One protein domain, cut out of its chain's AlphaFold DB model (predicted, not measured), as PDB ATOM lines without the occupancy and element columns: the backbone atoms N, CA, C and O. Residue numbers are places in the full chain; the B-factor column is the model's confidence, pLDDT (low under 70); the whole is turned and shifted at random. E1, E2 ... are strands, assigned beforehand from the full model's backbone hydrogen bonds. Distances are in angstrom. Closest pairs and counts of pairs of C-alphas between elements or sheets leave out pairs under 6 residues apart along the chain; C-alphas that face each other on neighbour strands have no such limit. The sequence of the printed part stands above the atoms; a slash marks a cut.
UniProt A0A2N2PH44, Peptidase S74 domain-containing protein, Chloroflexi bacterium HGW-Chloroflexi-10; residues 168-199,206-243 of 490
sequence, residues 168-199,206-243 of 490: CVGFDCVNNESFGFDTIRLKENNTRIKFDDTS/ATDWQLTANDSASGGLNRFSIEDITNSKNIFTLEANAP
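What this domain is: This is residues 168 to 199 and 206 to 243 of the 490 residues of the protein "Peptidase S74 domain-containing protein" of Chloroflexi bacterium HGW-Chloroflexi-10 (UniProt A0A2N2PH44). With little regular structure, the printed part is one slab, the antiparallel sheet E2 E3 E4 E5, with a long loop, residues 168 to 183, and short E1 off to one side beyond E2. The 70 residues hold five named strands, E1 to E5 along the chain, and no named helix: all strand, with 25 residues in named elements. It is loose, radius of gyration of the C-alphas 14.2 A, spanning 40 by 36 by 24 A.

How they stand to each other: Residues 168 to 169 pair parallel with 185 to 186 of E1, residues 184 to 186, which pairs with no named strand. E2, residues 192 to 195, is only just apart from E1, closest 8.1 A. E2 is antiparallel to E3, residues 209 to 213; N 193 and O 211 are 3.0 A apart, within hydrogen-bond range. E3 forms a hairpin with E4, residues 223 to 228: N 210 to O 227, 2.9 A. E4 and E5, residues 233 to 239, form another: N 224 to O 238, 2.8 A. E3 E4 E5 is a meander, each strand the antiparallel neighbour of the one before.

Where its parts are: E1 begins at C-alpha 184 (119.312, 98.431, 116.150). E4 is 15.7 A long; E5, 16.0 A, ends at C-alpha 239 (101.462, 87.193, 121.015).

The domain as a whole: Residues 200 to 205 are cut out; C-alphas 199 and 206 are 5.7 A apart. No printed residue is under 70 in pLDDT.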
ATOM      1  N   CYS A 168     124.471  96.698 117.360       94.69
ATOM      2  CA  CYS A 168     124.066  95.417 117.935       94.69
ATOM      3  C   CYS A 168     124.364  95.378 119.432       94.69
ATOM      4  O   CYS A 168     125.460  95.742 119.852       94.69
ATOM      5  N   VAL A 169     123.393  94.916 120.221       93.00
ATOM      6  CA  VAL A 169     123.516  94.730 121.671       93.00
ATOM      7  C   VAL A 169     123.092  93.312 122.052       93.00
ATOM      8  O   VAL A 169     122.000  92.867 121.697       93.00
ATOM      9  N   GLY A 170     123.937  92.616 122.811       89.38
ATOM     10  CA  GLY A 170     123.670  91.276 123.342       89.38
ATOM     11  C   GLY A 170     124.772  90.263 123.017       89.38
ATOM     12  O   GLY A 170     125.637  90.509 122.177       89.38
ATOM     13  N   PHE A 171     124.753  89.124 123.713       86.62
ATOM     14  CA  PHE A 171     125.805  88.101 123.625       86.62
ATOM     15  C   PHE A 171     125.891  87.417 122.257       86.62
ATOM     16  O   PHE A 171     126.945  86.893 121.905       86.62
ATOM     17  N   ASP A 172     124.816  87.467 121.467       90.19
ATOM     18  CA  ASP A 172     124.750  86.819 120.155       90.19
ATOM     19  C   ASP A 172     125.108  87.776 118.997       90.19
ATOM     20  O   ASP A 172     124.947  87.444 117.813       90.19
ATOM     21  N   CYS A 173     125.573  88.992 119.295       90.69
ATOM     22  CA  CYS A 173     126.171  89.885 118.302       90.69
ATOM     23  C   CYS A 173     127.492  89.299 117.787       90.69
ATOM     24  O   CYS A 173     128.277  88.743 118.549       90.69
ATOM     25  N   VAL A 174     127.750  89.418 116.482       90.62
ATOM     26  CA  VAL A 174     128.960  88.853 115.864       90.62
ATOM     27  C   VAL A 174     129.714  89.909 115.071       90.62
ATOM     28  O   VAL A 174     129.120  90.799 114.465       90.62
ATOM     29  N   ASN A 175     131.041  89.796 115.063       86.88
ATOM     30  CA  ASN A 175     131.895  90.710 114.316       86.88
ATOM     31  C   ASN A 175     131.597  90.640 112.806       86.88
ATOM     32  O   ASN A 175     131.403  89.553 112.260       86.88
ATOM     33  N   ASN A 176     131.610  91.793 112.132       86.94
ATOM     34  CA  ASN A 176     131.290  91.946 110.708       86.94
ATOM     35  C   ASN A 176     129.892  91.435 110.291       86.94
ATOM     36  O   ASN A 176     129.714  90.981 109.157       86.94
ATOM     37  N   GLU A 177     128.886  91.486 111.172       90.06
ATOM     38  CA  GLU A 177     127.528  91.097 110.777       90.06
ATOM     39  C   GLU A 177     126.892  92.073 109.772       90.06
ATOM     40  O   GLU A 177     127.109  93.283 109.803       90.06
ATOM     41  N   SER A 178     126.064  91.538 108.871       92.94
ATOM     42  CA  SER A 178     125.299  92.349 107.922       92.94
ATOM     43  C   SER A 178     123.980  92.799 108.544       92.94
ATOM     44  O   SER A 178     123.138  91.963 108.887       92.94
ATOM     45  N   PHE A 179     123.782  94.112 108.659       94.50
ATOM     46  CA  PHE A 179     122.597  94.711 109.283       94.50
ATOM     47  C   PHE A 179     121.405  94.897 108.338       94.50
ATOM     48  O   PHE A 179     120.270  95.017 108.793       94.50
ATOM     49  N   GLY A 180     121.621  94.878 107.021       93.25
ATOM     50  CA  GLY A 180     120.557  95.176 106.062       93.25
ATOM     51  C   GLY A 180     119.956  96.562 106.319       93.25
ATOM     52  O   GLY A 180     120.649  97.563 106.165       93.25
ATOM     53  N   PHE A 181     118.678  96.601 106.706       94.25
ATOM     54  CA  PHE A 181     117.958  97.833 107.047       94.25
ATOM     55  C   PHE A 181     117.763  98.038 108.558       94.25
ATOM     56  O   PHE A 181     117.160  99.034 108.955       94.25
ATOM     57  N   ASP A 182     118.258  97.128 109.401       95.75
ATOM     58  CA  ASP A 182     118.089  97.238 110.848       95.75
ATOM     59  C   ASP A 182     119.011  98.325 111.407       95.75
ATOM     60  O   ASP A 182     120.233  98.261 111.261       95.75
ATOM     61  N   THR A 183     118.438  99.317 112.087       95.69
ATOM     62  CA  THR A 183     119.216 100.345 112.799       95.69
ATOM     63  C   THR A 183     119.732  99.829 114.145       95.69
ATOM     64  O   THR A 183     120.859 100.124 114.527       95.69
ATOM     65  N   ILE A 184     118.932  99.032 114.864       95.62
ATOM     66  CA  ILE A 184     119.312  98.431 116.150       95.62
ATOM     67  C   ILE A 184     118.914  96.956 116.143       95.62
ATOM     68  O   ILE A 184     117.777  96.621 115.811       95.62
ATOM     69  N   ARG A 185     119.835  96.080 116.553       95.38
ATOM     70  CA  ARG A 185     119.577  94.662 116.820       95.38
ATOM     71  C   ARG A 185     119.841  94.344 118.281       95.38
ATOM     72  O   ARG A 185     120.937  94.579 118.777       95.38
ATOM     73  N   LEU A 186     118.852  93.759 118.947       95.38
ATOM     74  CA  LEU A 186     119.027  93.148 120.260       95.38
ATOM     75  C   LEU A 186     119.103  91.633 120.053       95.38
ATOM     76  O   LEU A 186     118.157  91.054 119.518       95.38
ATOM     77  N   LYS A 187     120.222  90.997 120.413       92.81
ATOM     78  CA  LYS A 187     120.477  89.575 120.124       92.81
ATOM     79  C   LYS A 187     120.883  88.807 121.381       92.81
ATOM     80  O   LYS A 187     122.027  88.876 121.825       92.81
ATOM     81  N   GLU A 188     119.915  88.095 121.942       88.56
ATOM     82  CA  GLU A 188     120.040  87.110 123.023       88.56
ATOM     83  C   GLU A 188     118.697  86.352 123.102       88.56
ATOM     84  O   GLU A 188     117.739  86.704 122.401       88.56
ATOM     85  N   ASN A 189     118.574  85.354 123.973       81.94
ATOM     86  CA  ASN A 189     117.310  84.664 124.234       81.94
ATOM     87  C   ASN A 189     116.256  85.550 124.937       81.94
ATOM     88  O   ASN A 189     115.061  85.322 124.764       81.94
ATOM     89  N   ASN A 190     116.674  86.563 125.708       81.50
ATOM     90  CA  ASN A 190     115.843  87.331 126.644       81.50
ATOM     91  C   ASN A 190     116.073  88.841 126.526       81.50
ATOM     92  O   ASN A 190     116.511  89.513 127.462       81.50
ATOM     93  N   THR A 191     115.780  89.407 125.361       91.88
ATOM     94  CA  THR A 191     116.053  90.825 125.105       91.88
ATOM     95  C   THR A 191     115.013  91.733 125.759       91.88
ATOM     96  O   THR A 191     113.810  91.456 125.734       91.88
ATOM     97  N   ARG A 192     115.482  92.820 126.382       94.38
ATOM     98  CA  ARG A 192     114.658  93.804 127.093       94.38
ATOM     99  C   ARG A 192     115.195  95.209 126.862       94.38
ATOM    100  O   ARG A 192     116.406  95.400 126.805       94.38
ATOM    101  N   ILE A 193     114.300  96.189 126.829       96.88
ATOM    102  CA  ILE A 193     114.651  97.598 127.034       96.88
ATOM    103  C   ILE A 193     113.987  98.017 128.341       96.88
ATOM    104  O   ILE A 193     112.759  98.065 128.415       96.88
ATOM    105  N   LYS A 194     114.791  98.249 129.383       96.75
ATOM    106  CA  LYS A 194     114.317  98.691 130.700       96.75
ATOM    107  C   LYS A 194     114.405 100.215 130.786       96.75
ATOM    108  O   LYS A 194     115.451 100.786 130.492       96.75
ATOM    109  N   PHE A 195     113.328 100.839 131.238       97.19
ATOM    110  CA  PHE A 195     113.287 102.227 131.678       97.19
ATOM    111  C   PHE A 195     113.286 102.213 133.207       97.19
ATOM    112  O   PHE A 195     112.267 101.911 133.825       97.19
ATOM    113  N   ASP A 196     114.465 102.433 133.780       95.12
ATOM    114  CA  ASP A 196     114.716 102.442 135.223       95.12
ATOM    115  C   ASP A 196     114.586 103.879 135.747       95.12
ATOM    116  O   ASP A 196     115.421 104.735 135.431       95.12
ATOM    117  N   ASP A 197     113.504 104.171 136.467       93.38
ATOM    118  CA  ASP A 197     113.237 105.490 137.026       93.38
ATOM    119  C   ASP A 197     113.877 105.613 138.415       93.38
ATOM    120  O   ASP A 197     113.467 105.004 139.402       93.38
ATOM    121  N   THR A 198     114.906 106.455 138.506       93.19
ATOM    122  CA  THR A 198     115.667 106.678 139.746       93.19
ATOM    123  C   THR A 198     115.136 107.845 140.586       93.19
ATOM    124  O   THR A 198     115.753 108.240 141.583       93.19
ATOM    125  N   SER A 199     113.997 108.431 140.205       93.69
ATOM    126  CA  SER A 199     113.421 109.598 140.867       93.69
ATOM    127  C   SER A 199     112.973 109.257 142.289       93.69
ATOM    128  O   SER A 199     111.968 108.595 142.518       93.69
ATOM    129  N   ALA A 206     107.570 107.568 139.300       94.12
ATOM    130  CA  ALA A 206     108.625 106.647 139.745       94.12
ATOM    131  C   ALA A 206     108.314 105.193 139.337       94.12
ATOM    132  O   ALA A 206     108.615 104.247 140.061       94.12
ATOM    133  N   THR A 207     107.574 105.018 138.239       95.44
ATOM    134  CA  THR A 207     107.207 103.695 137.725       95.44
ATOM    135  C   THR A 207     108.224 103.273 136.686       95.44
ATOM    136  O   THR A 207     108.394 103.959 135.679       95.44
ATOM    137  N   ASP A 208     108.825 102.114 136.909       97.44
ATOM    138  CA  ASP A 208     109.728 101.477 135.969       97.44
ATOM    139  C   ASP A 208     108.928 100.760 134.885       97.44
ATOM    140  O   ASP A 208     107.992  99.997 135.164       97.44
ATOM    141  N   TRP A 209     109.345 100.959 133.640       98.12
ATOM    142  CA  TRP A 209     108.718 100.355 132.470       98.12
ATOM    143  C   TRP A 209     109.684  99.424 131.748       98.12
ATOM    144  O   TRP A 209     110.902  99.596 131.800       98.12
ATOM    145  N   GLN A 210     109.153  98.448 131.019       97.88
ATOM    146  CA  GLN A 210     109.961  97.560 130.190       97.88
ATOM    147  C   GLN A 210     109.272  97.233 128.866       97.88
ATOM    148  O   GLN A 210     108.070  96.963 128.827       97.88
ATOM    149  N   LEU A 211     110.055  97.230 127.783       97.69
ATOM    150  CA  LEU A 211     109.698  96.538 126.546       97.69
ATOM    151  C   LEU A 211     110.302  95.139 126.579       97.69
ATOM    152  O   LEU A 211     111.520  94.986 126.730       97.69
ATOM    153  N   THR A 212     109.450  94.135 126.403       96.00
ATOM    154  CA  THR A 212     109.821  92.722 126.495       96.00
ATOM    155  C   THR A 212     109.557  92.005 125.185       96.00
ATOM    156  O   THR A 212     108.424  92.001 124.708       96.00
ATOM    157  N   ALA A 213     110.583  91.345 124.643       95.31
ATOM    158  CA  ALA A 213     110.431  90.351 123.589       95.31
ATOM    159  C   ALA A 213     110.639  88.943 124.172       95.31
ATOM    160  O   ALA A 213     111.722  88.628 124.667       95.31
ATOM    161  N   ASN A 214     109.596  88.116 124.075       94.19
ATOM    162  CA  ASN A 214     109.492  86.734 124.552       94.19
ATOM    163  C   ASN A 214     109.666  86.544 126.069       94.19
ATOM    164  O   ASN A 214     110.408  87.258 126.746       94.19
ATOM    165  N   ASP A 215     108.995  85.533 126.612       92.81
ATOM    166  CA  ASP A 215     109.207  85.092 127.989       92.81
ATOM    167  C   ASP A 215     110.560  84.383 128.145       92.81
ATOM    168  O   ASP A 215     111.010  83.667 127.254       92.81
ATOM    169  N   SER A 216     111.177  84.522 129.323       90.31
ATOM    170  CA  SER A 216     112.480  83.902 129.617       90.31
ATOM    171  C   SER A 216     112.412  82.480 130.157       90.31
ATOM    172  O   SER A 216     113.425  81.785 130.240       90.31
ATOM    173  N   ALA A 217     111.223  82.038 130.557       89.44
ATOM    174  CA  ALA A 217     111.016  80.679 131.021       89.44
ATOM    175  C   ALA A 217     110.954  79.710 129.833       89.44
ATOM    176  O   ALA A 217     110.346  80.002 128.803       89.44
ATOM    177  N   SER A 218     111.524  78.513 130.002       89.81
ATOM    178  CA  SER A 218     111.356  77.429 129.030       89.81
ATOM    179  C   SER A 218     109.868  77.116 128.836       89.81
ATOM    180  O   SER A 218     109.163  76.833 129.806       89.81
ATOM    181  N   GLY A 219     109.393  77.184 127.589       88.38
ATOM    182  CA  GLY A 219     107.978  77.015 127.242       88.38
ATOM    183  C   GLY A 219     107.099  78.248 127.488       88.38
ATOM    184  O   GLY A 219     105.878  78.124 127.435       88.38
ATOM    185  N   GLY A 220     107.698  79.408 127.772       91.38
ATOM    186  CA  GLY A 220     106.983  80.674 127.902       91.38
ATOM    187  C   GLY A 220     106.423  81.201 126.575       91.38
ATOM    188  O   GLY A 220     106.615  80.615 125.506       91.38
ATOM    189  N   LEU A 221     105.697  82.315 126.650       92.75
ATOM    190  CA  LEU A 221     105.036  82.928 125.504       92.75
ATOM    191  C   LEU A 221     106.038  83.579 124.543       92.75
ATOM    192  O   LEU A 221     106.928  84.332 124.946       92.75
ATOM    193  N   ASN A 222     105.818  83.364 123.246       94.69
ATOM    194  CA  ASN A 222     106.415  84.192 122.201       94.69
ATOM    195  C   ASN A 222     105.570  85.460 122.078       94.69
ATOM    196  O   ASN A 222     104.423  85.384 121.634       94.69
ATOM    197  N   ARG A 223     106.095  86.608 122.507       94.88
ATOM    198  CA  ARG A 223     105.298  87.834 122.649       94.88
ATOM    199  C   ARG A 223     106.124  89.108 122.543       94.88
ATOM    200  O   ARG A 223     107.336  89.084 122.733       94.88
ATOM    201  N   PHE A 224     105.440  90.223 122.328       96.19
ATOM    202  CA  PHE A 224     105.957  91.566 122.545       96.19
ATOM    203  C   PHE A 224     105.065  92.312 123.542       96.19
ATOM    204  O   PHE A 224     103.853  92.385 123.330       96.19
ATOM    205  N   SER A 225     105.645  92.860 124.611       97.44
ATOM    206  CA  SER A 225     104.886  93.440 125.728       97.44
ATOM    207  C   SER A 225     105.419  94.793 126.198       97.44
ATOM    208  O   SER A 225     106.621  95.054 126.132       97.44
ATOM    209  N   ILE A 226     104.503  95.621 126.714       98.25
ATOM    210  CA  ILE A 226     104.792  96.816 127.519       98.25
ATOM    211  C   ILE A 226     104.397  96.495 128.960       98.25
ATOM    212  O   ILE A 226     103.234  96.177 129.234       98.25
ATOM    213  N   GLU A 227     105.364  96.573 129.867       97.88
ATOM    214  CA  GLU A 227     105.230  96.108 131.246       97.88
ATOM    215  C   GLU A 227     105.506  97.248 132.235       97.88
ATOM    216  O   GLU A 227     106.485  97.975 132.084       97.88
ATOM    217  N   ASP A 228     104.646  97.387 133.245       97.75
ATOM    218  CA  ASP A 228     104.903  98.142 134.477       97.75
ATOM    219  C   ASP A 228     105.537  97.157 135.461       97.75
ATOM    220  O   ASP A 228     104.851  96.338 136.088       97.75
ATOM    221  N   ILE A 229     106.866  97.186 135.538       96.62
ATOM    222  CA  ILE A 229     107.633  96.207 136.314       96.62
ATOM    223  C   ILE A 229     107.683  96.565 137.802       96.62
ATOM    224  O   ILE A 229     107.902  95.679 138.625       96.62
ATOM    225  N   THR A 230     107.400  97.820 138.173       95.88
ATOM    226  CA  THR A 230     107.238  98.223 139.579       95.88
ATOM    227  C   THR A 230     106.034  97.531 140.212       95.88
ATOM    228  O   THR A 230     106.109  97.057 141.344       95.88
ATOM    229  N   ASN A 231     104.918  97.456 139.482       96.50
ATOM    230  CA  ASN A 231     103.672  96.863 139.970       96.50
ATOM    231  C   ASN A 231     103.415  95.446 139.434       96.50
ATOM    232  O   ASN A 231     102.338  94.898 139.681       96.50
ATOM    233  N   SER A 232     104.372  94.858 138.712       95.88
ATOM    234  CA  SER A 232     104.269  93.527 138.098       95.88
ATOM    235  C   SER A 232     103.047  93.374 137.182       95.88
ATOM    236  O   SER A 232     102.296  92.401 137.286       95.88
ATOM    237  N   LYS A 233     102.813  94.348 136.292       96.75
ATOM    238  CA  LYS A 233     101.676  94.349 135.361       96.75
ATOM    239  C   LYS A 233     102.131  94.311 133.908       96.75
ATOM    240  O   LYS A 233     102.901  95.155 133.466       96.75
ATOM    241  N   ASN A 234     101.530  93.414 133.133       96.12
ATOM    242  CA  ASN A 234     101.584  93.465 131.673       96.12
ATOM    243  C   ASN A 234     100.454  94.376 131.187       96.12
ATOM    244  O   ASN A 234      99.283  94.018 131.308       96.12
ATOM    245  N   ILE A 235     100.791  95.561 130.682       97.62
ATOM    246  CA  ILE A 235      99.798  96.564 130.273       97.62
ATOM    247  C   ILE A 235      99.309  96.306 128.851       97.62
ATOM    248  O   ILE A 235      98.124  96.450 128.558       97.62
ATOM    249  N   PHE A 236     100.217  95.892 127.971       97.56
ATOM    250  CA  PHE A 236      99.909  95.550 126.590       97.56
ATOM    251  C   PHE A 236     100.745  94.352 126.159       97.56
ATOM    252  O   PHE A 236     101.901  94.228 126.560       97.56
ATOM    253  N   THR A 237     100.164  93.445 125.379       97.38
ATOM    254  CA  THR A 237     100.854  92.250 124.885       97.38
ATOM    255  C   THR A 237     100.303  91.844 123.524       97.38
ATOM    256  O   THR A 237      99.091  91.737 123.348       97.38
ATOM    257  N   LEU A 238     101.209  91.593 122.582       96.75
ATOM    258  CA  LEU A 238     100.938  90.965 121.294       96.75
ATOM    259  C   LEU A 238     101.653  89.618 121.254       96.75
ATOM    260  O   LEU A 238     102.880  89.566 121.314       96.75
ATOM    261  N   GLU A 239     100.896  88.533 121.159       97.12
ATOM    262  CA  GLU A 239     101.462  87.193 121.015       97.12
ATOM    263  C   GLU A 239     101.871  86.906 119.566       97.12
ATOM    264  O   GLU A 239     101.295  87.424 118.603       97.12
ATOM    265  N   ALA A 240     102.869  86.040 119.402       94.94
ATOM    266  CA  ALA A 240     103.253  85.535 118.098       94.94
ATOM    267  C   ALA A 240     102.066  84.833 117.423       94.94
ATOM    268  O   ALA A 240     101.299  84.111 118.059       94.94
ATOM    269  N   ASN A 241     101.962  84.998 116.102       95.25
ATOM    270  CA  ASN A 241     100.855  84.518 115.264       95.25
ATOM    271  C   ASN A 241      99.518  85.259 115.430       95.25
ATOM    272  O   ASN A 241      98.534  84.825 114.827       95.25
ATOM    273  N   ALA A 242      99.462  86.380 116.160       96.69
ATOM    274  CA  ALA A 242      98.349  87.316 116.019       96.69
ATOM    275  C   ALA A 242      98.157  87.667 114.520       96.69
ATOM    276  O   ALA A 242      99.135  88.045 113.862       96.69
ATOM    277  N   PRO A 243      96.950  87.490 113.945       95.12
ATOM    278  CA  PRO A 243      96.703  87.782 112.536       95.12
ATOM    279  C   PRO A 243      97.040  89.223 112.125       95.12
ATOM    280  O   PRO A 243      97.061  90.156 112.930       95.12
TER     281      PRO A 243